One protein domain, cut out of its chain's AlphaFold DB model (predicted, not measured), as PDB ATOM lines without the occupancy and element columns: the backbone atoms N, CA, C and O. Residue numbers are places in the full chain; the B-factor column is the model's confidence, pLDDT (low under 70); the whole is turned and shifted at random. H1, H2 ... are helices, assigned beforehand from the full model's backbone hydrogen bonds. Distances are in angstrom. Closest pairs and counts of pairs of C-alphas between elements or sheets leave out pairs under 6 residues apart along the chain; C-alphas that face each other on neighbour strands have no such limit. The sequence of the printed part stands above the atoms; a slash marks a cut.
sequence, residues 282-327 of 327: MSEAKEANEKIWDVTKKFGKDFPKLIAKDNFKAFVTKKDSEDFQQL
ATOM      1  N   MET A 282      31.707  -9.108   6.568       86.81
ATOM      2  CA  MET A 282      31.758 -10.564   6.436       86.81
ATOM      3  C   MET A 282      31.177 -11.033   5.101       86.81
ATOM      4  O   MET A 282      30.438 -10.288   4.450       86.81
ATOM      5  N   SER A 283      31.482 -12.276   4.718       84.19
ATOM      6  CA  SER A 283      30.868 -12.923   3.556       84.19
ATOM      7  C   SER A 283      29.429 -13.296   3.856       84.19
ATOM      8  O   SER A 283      29.121 -13.852   4.909       84.19
ATOM      9  N   GLU A 284      28.572 -13.097   2.865       83.75
ATOM     10  CA  GLU A 284      27.200 -13.585   2.892       83.75
ATOM     11  C   GLU A 284      27.100 -15.014   2.341       83.75
ATOM     12  O   GLU A 284      27.819 -15.393   1.409       83.75
ATOM     13  N   ALA A 285      26.150 -15.796   2.864       82.88
ATOM     14  CA  ALA A 285      25.828 -17.114   2.319       82.88
ATOM     15  C   ALA A 285      25.291 -16.963   0.887       82.88
ATOM     16  O   ALA A 285      24.301 -16.257   0.649       82.88
ATOM     17  N   LYS A 286      25.946 -17.619  -0.076       83.00
ATOM     18  CA  LYS A 286      25.627 -17.482  -1.503       83.00
ATOM     19  C   LYS A 286      24.203 -17.948  -1.781       83.00
ATOM     20  O   LYS A 286      23.460 -17.255  -2.465       83.00
ATOM     21  N   GLU A 287      23.842 -19.087  -1.215       84.44
ATOM     22  CA  GLU A 287      22.567 -19.782  -1.361       84.44
ATOM     23  C   GLU A 287      21.388 -18.902  -0.913       84.44
ATOM     24  O   GLU A 287      20.323 -18.919  -1.525       84.44
ATOM     25  N   ALA A 288      21.591 -18.063   0.108       83.38
ATOM     26  CA  ALA A 288      20.567 -17.147   0.608       83.38
ATOM     27  C   ALA A 288      20.424 -15.860  -0.232       83.38
ATOM     28  O   ALA A 288      19.426 -15.155  -0.093       83.38
ATOM     29  N   ASN A 289      21.399 -15.551  -1.097       85.38
ATOM     30  CA  ASN A 289      21.535 -14.247  -1.756       85.38
ATOM     31  C   ASN A 289      21.767 -14.335  -3.278       85.38
ATOM     32  O   ASN A 289      22.127 -13.339  -3.906       85.38
ATOM     33  N   GLU A 290      21.537 -15.492  -3.905       82.75
ATOM     34  CA  GLU A 290      21.990 -15.791  -5.276       82.75
ATOM     35  C   GLU A 290      21.611 -14.739  -6.330       82.75
ATOM     36  O   GLU A 290      22.396 -14.453  -7.232       82.75
ATOM     37  N   LYS A 291      20.418 -14.142  -6.224       88.69
ATOM     38  CA  LYS A 291      19.876 -13.214  -7.234       88.69
ATOM     39  C   LYS A 291      20.129 -11.740  -6.941       88.69
ATOM     40  O   LYS A 291      19.870 -10.912  -7.816       88.69
ATOM     41  N   ILE A 292      20.600 -11.390  -5.740       91.19
ATOM     42  CA  ILE A 292      20.672  -9.986  -5.315       91.19
ATOM     43  C   ILE A 292      21.573  -9.177  -6.249       91.19
ATOM     44  O   ILE A 292      21.196  -8.101  -6.703       91.19
ATOM     45  N   TRP A 293      22.720  -9.742  -6.636       89.62
ATOM     46  CA  TRP A 293      23.687  -9.048  -7.476       89.62
ATOM     47  C   TRP A 293      23.195  -8.834  -8.909       89.62
ATOM     48  O   TRP A 293      23.422  -7.777  -9.497       89.62
ATOM     49  N   ASP A 294      22.480  -9.805  -9.476       91.00
ATOM     50  CA  ASP A 294      21.917  -9.669 -10.819       91.00
ATOM     51  C   ASP A 294      20.830  -8.592 -10.875       91.00
ATOM     52  O   ASP A 294      20.797  -7.794 -11.818       91.00
ATOM     53  N   VAL A 295      19.994  -8.512  -9.835       94.00
ATOM     54  CA  VAL A 295      19.000  -7.442  -9.688       94.00
ATOM     55  C   VAL A 295      19.687  -6.084  -9.510       94.00
ATOM     56  O   VAL A 295      19.324  -5.136 -10.205       94.00
ATOM     57  N   THR A 296      20.723  -5.988  -8.671       92.75
ATOM     58  CA  THR A 296      21.500  -4.750  -8.471       92.75
ATOM     59  C   THR A 296      22.169  -4.277  -9.761       92.75
ATOM     60  O   THR A 296      22.083  -3.098 -10.107       92.75
ATOM     61  N   LYS A 297      22.775  -5.185 -10.537       91.38
ATOM     62  CA  LYS A 297      23.351  -4.861 -11.854       91.38
ATOM     63  C   LYS A 297      22.290  -4.355 -12.825       91.38
ATOM     64  O   LYS A 297      22.553  -3.415 -13.572       91.38
ATOM     65  N   LYS A 298      21.106  -4.975 -12.843       95.50
ATOM     66  CA  LYS A 298      19.993  -4.515 -13.680       95.50
ATOM     67  C   LYS A 298      19.563  -3.102 -13.278       95.50
ATOM     68  O   LYS A 298      19.510  -2.234 -14.139       95.50
ATOM     69  N   PHE A 299      19.370  -2.850 -11.984       95.12
ATOM     70  CA  PHE A 299      19.053  -1.518 -11.468       95.12
ATOM     71  C   PHE A 299      20.103  -0.475 -11.877       95.12
ATOM     72  O   PHE A 299      19.752   0.580 -12.394       95.12
ATOM     73  N   GLY A 300      21.396  -0.779 -11.730       92.25
ATOM     74  CA  GLY A 300      22.466   0.136 -12.136       92.25
ATOM     75  C   GLY A 300      22.487   0.444 -13.639       92.25
ATOM     76  O   GLY A 300      22.846   1.554 -14.025       92.25
ATOM     77  N   LYS A 301      22.070  -0.506 -14.491       94.50
ATOM     78  CA  LYS A 301      21.906  -0.287 -15.940       94.50
ATOM     79  C   LYS A 301      20.696   0.586 -16.264       94.50
ATOM     80  O   LYS A 301      20.795   1.431 -17.149       94.50
ATOM     81  N   ASP A 302      19.592   0.382 -15.551       96.50
ATOM     82  CA  ASP A 302      18.349   1.133 -15.744       96.50
ATOM     83  C   ASP A 302      18.474   2.574 -15.195       96.50
ATOM     84  O   ASP A 302      17.891   3.508 -15.748       96.50
ATOM     85  N   PHE A 303      19.297   2.780 -14.158       93.06
ATOM     86  CA  PHE A 303      19.489   4.065 -13.472       93.06
ATOM     87  C   PHE A 303      20.972   4.471 -13.337       93.06
ATOM     88  O   PHE A 303      21.462   4.702 -12.227       93.06
ATOM     89  N   PRO A 304      21.711   4.654 -14.448       90.62
ATOM     90  CA  PRO A 304      23.157   4.891 -14.410       90.62
ATOM     91  C   PRO A 304      23.545   6.198 -13.704       90.62
ATOM     92  O   PRO A 304      24.650   6.313 -13.183       90.62
ATOM     93  N   LYS A 305      22.637   7.183 -13.643       88.00
ATOM     94  CA  LYS A 305      22.859   8.456 -12.934       88.00
ATOM     95  C   LYS A 305      22.955   8.299 -11.411       88.00
ATOM     96  O   LYS A 305      23.516   9.177 -10.767       88.00
ATOM     97  N   LEU A 306      22.424   7.210 -10.850       88.31
ATOM     98  CA  LEU A 306      22.502   6.909  -9.417       88.31
ATOM     99  C   LEU A 306      23.808   6.197  -9.038       88.31
ATOM    100  O   LEU A 306      24.093   6.009  -7.858       88.31
ATOM    101  N   ILE A 307      24.620   5.810 -10.025       89.00
ATOM    102  CA  ILE A 307      25.919   5.188  -9.792       89.00
ATOM    103  C   ILE A 307      26.975   6.287  -9.690       89.00
ATOM    104  O   ILE A 307      27.365   6.901 -10.685       89.00
ATOM    105  N   ALA A 308      27.452   6.533  -8.469       88.25
ATOM    106  CA  ALA A 308      28.552   7.462  -8.237       88.25
ATOM    107  C   ALA A 308      29.805   7.014  -9.008       88.25
ATOM    108  O   ALA A 308      30.101   5.821  -9.075       88.25
ATOM    109  N   LYS A 309      30.549   7.969  -9.579       88.00
ATOM    110  CA  LYS A 309      31.794   7.678 -10.315       88.00
ATOM    111  C   LYS A 309      32.850   7.059  -9.398       88.00
ATOM    112  O   LYS A 309      33.432   6.039  -9.744       88.00
ATOM    113  N   ASP A 310      33.003   7.633  -8.208       89.31
ATOM    114  CA  ASP A 310      33.963   7.209  -7.188       89.31
ATOM    115  C   ASP A 310      33.272   6.328  -6.133       89.31
ATOM    116  O   ASP A 310      33.220   6.650  -4.948       89.31
ATOM    117  N   ASN A 311      32.642   5.242  -6.586       90.94
ATOM    118  CA  ASN A 311      31.924   4.314  -5.712       90.94
ATOM    119  C   ASN A 311      32.831   3.206  -5.144       90.94
ATOM    120  O   ASN A 311      33.974   3.014  -5.557       90.94
ATOM    121  N   PHE A 312      32.282   2.425  -4.214       89.88
ATOM    122  CA  PHE A 312      32.992   1.343  -3.533       89.88
ATOM    123  C   PHE A 312      32.882  -0.017  -4.252       89.88
ATOM    124  O   PHE A 312      32.924  -1.064  -3.616       89.88
ATOM    125  N   LYS A 313      32.741  -0.038  -5.589       88.06
ATOM    126  CA  LYS A 313      32.556  -1.278  -6.372       88.06
ATOM    127  C   LYS A 313      33.659  -2.307  -6.132       88.06
ATOM    128  O   LYS A 313      33.351  -3.481  -5.990       88.06
ATOM    129  N   ALA A 314      34.915  -1.875  -6.011       87.31
ATOM    130  CA  ALA A 314      36.057  -2.770  -5.796       87.31
ATOM    131  C   ALA A 314      36.004  -3.561  -4.474       87.31
ATOM    132  O   ALA A 314      36.709  -4.551  -4.338       87.31
ATOM    133  N   PHE A 315      35.189  -3.133  -3.508       87.50
ATOM    134  CA  PHE A 315      34.921  -3.897  -2.289       87.50
ATOM    135  C   PHE A 315      33.868  -4.995  -2.509       87.50
ATOM    136  O   PHE A 315      33.870  -6.007  -1.819       87.50
ATOM    137  N   VAL A 316      32.970  -4.793  -3.478       84.38
ATOM    138  CA  VAL A 316      31.791  -5.634  -3.737       84.38
ATOM    139  C   VAL A 316      32.005  -6.594  -4.914       84.38
ATOM    140  O   VAL A 316      31.269  -7.566  -5.044       84.38
ATOM    141  N   THR A 317      32.982  -6.349  -5.791       81.62
ATOM    142  CA  THR A 317      33.234  -7.152  -7.003       81.62
ATOM    143  C   THR A 317      34.641  -7.701  -7.053       81.62
ATOM    144  O   THR A 317      35.585  -7.000  -6.693       81.62
ATOM    145  N   LYS A 318      34.799  -8.925  -7.573       74.81
ATOM    146  CA  LYS A 318      36.129  -9.523  -7.725       74.81
ATOM    147  C   LYS A 318      36.992  -8.644  -8.628       74.81
ATOM    148  O   LYS A 318      36.503  -8.000  -9.557       74.81
ATOM    149  N   LYS A 319      38.300  -8.643  -8.363       62.16
ATOM    150  CA  LYS A 319      39.272  -7.898  -9.164       62.16
ATOM    151  C   LYS A 319      39.131  -8.280 -10.643       62.16
ATOM    152  O   LYS A 319      39.174  -9.460 -10.979       62.16
ATOM    153  N   ASP A 320      38.955  -7.268 -11.490       60.22
ATOM    154  CA  ASP A 320      38.815  -7.384 -12.946       60.22
ATOM    155  C   ASP A 320      37.571  -8.168 -13.430       60.22
ATOM    156  O   ASP A 320      37.547  -8.637 -14.570       60.22
ATOM    157  N   SER A 321      36.508  -8.283 -12.614       64.50
ATOM    158  CA  SER A 321      35.223  -8.846 -13.056       64.50
ATOM    159  C   SER A 321      33.990  -8.054 -12.596       64.50
ATOM    160  O   SER A 321      34.034  -7.229 -11.686       64.50
ATOM    161  N   GLU A 322      32.860  -8.305 -13.261       66.56
ATOM    162  CA  GLU A 322      31.527  -7.831 -12.850       66.56
ATOM    163  C   GLU A 322      30.845  -8.813 -11.878       66.56
ATOM    164  O   GLU A 322      29.645  -8.699 -11.608       66.56
ATOM    165  N   ASP A 323      31.578  -9.811 -11.379       70.38
ATOM    166  CA  ASP A 323      31.044 -10.816 -10.467       70.38
ATOM    167  C   ASP A 323      31.128 -10.331  -9.027       70.38
ATOM    168  O   ASP A 323      32.113  -9.718  -8.609       70.38
ATOM    169  N   PHE A 324      30.104 -10.676  -8.254       65.62
ATOM    170  CA  PHE A 324      30.049 -10.397  -6.829       65.62
ATOM    171  C   PHE A 324      31.248 -11.026  -6.101       65.62
ATOM    172  O   PHE A 324      31.535 -12.223  -6.248       65.62
ATOM    173  N   GLN A 325      31.956 -10.212  -5.321       63.03
ATOM    174  CA  GLN A 325      32.994 -10.649  -4.406       63.03
ATOM    175  C   GLN A 325      32.331 -11.134  -3.129       63.03
ATOM    176  O   GLN A 325      31.787 -10.367  -2.344       63.03
ATOM    177  N   GLN A 326      32.394 -12.441  -2.944       59.78
ATOM    178  CA  GLN A 326      32.161 -13.064  -1.654       59.78
ATOM    179  C   GLN A 326      33.458 -12.847  -0.875       59.78
ATOM    180  O   GLN A 326      34.469 -13.450  -1.234       59.78
ATOM    181  N   LEU A 327      33.469 -11.880   0.042       45.03
ATOM    182  CA  LEU A 327      34.631 -11.585   0.883       45.03
ATOM    183  C   LEU A 327      34.654 -12.487   2.089       45.03
ATOM    184  O   LEU A 327      33.781 -12.236   2.941       45.03
TER     185      LEU A 327
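This is residues 282 to 327 of the 327 residues of the protein "KTR6-like protein" of Saccharomyces kudriavzevii (strain ATCC MYA-4449 / AS 2.2408 / CBS 8840 / NBRC 1802 / NCYC 2889) (UniProt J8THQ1). The chain makes an open, elongated ring: H1 and the longer H2 follow one long side, the link after H2 turns back, and H3 and a tail without named elements return along the other side. First and last C-alphas, 282 and 327, end 6.3 A apart. The 46 printed residues hold three named helices, H1, H2, H3, and no named strand; the class is all helix, with 19 residues in helices, under half. It is only just compact, close to loose, with a radius of gyration of the C-alphas of 11.2 A and spans of 30 by 19 by 17 A.

Find C-alpha 286 at (25.627, -17.482, -1.503), where H1, residues 286 to 289, begins. H2, residues 292 to 302, runs 15.4 A. H3, residues 313 to 316, ends at (31.791, -5.634, -3.737).

H1 and H2 meet only through their tight link. H3 is apart from both. Every O i to N i+4 pair in H2 is within hydrogen-bond range; H1 and H3 are too short for one.

The printed part has no cut and no long link. Residues 319 to 322 and 324 to 327 have pLDDT under 70.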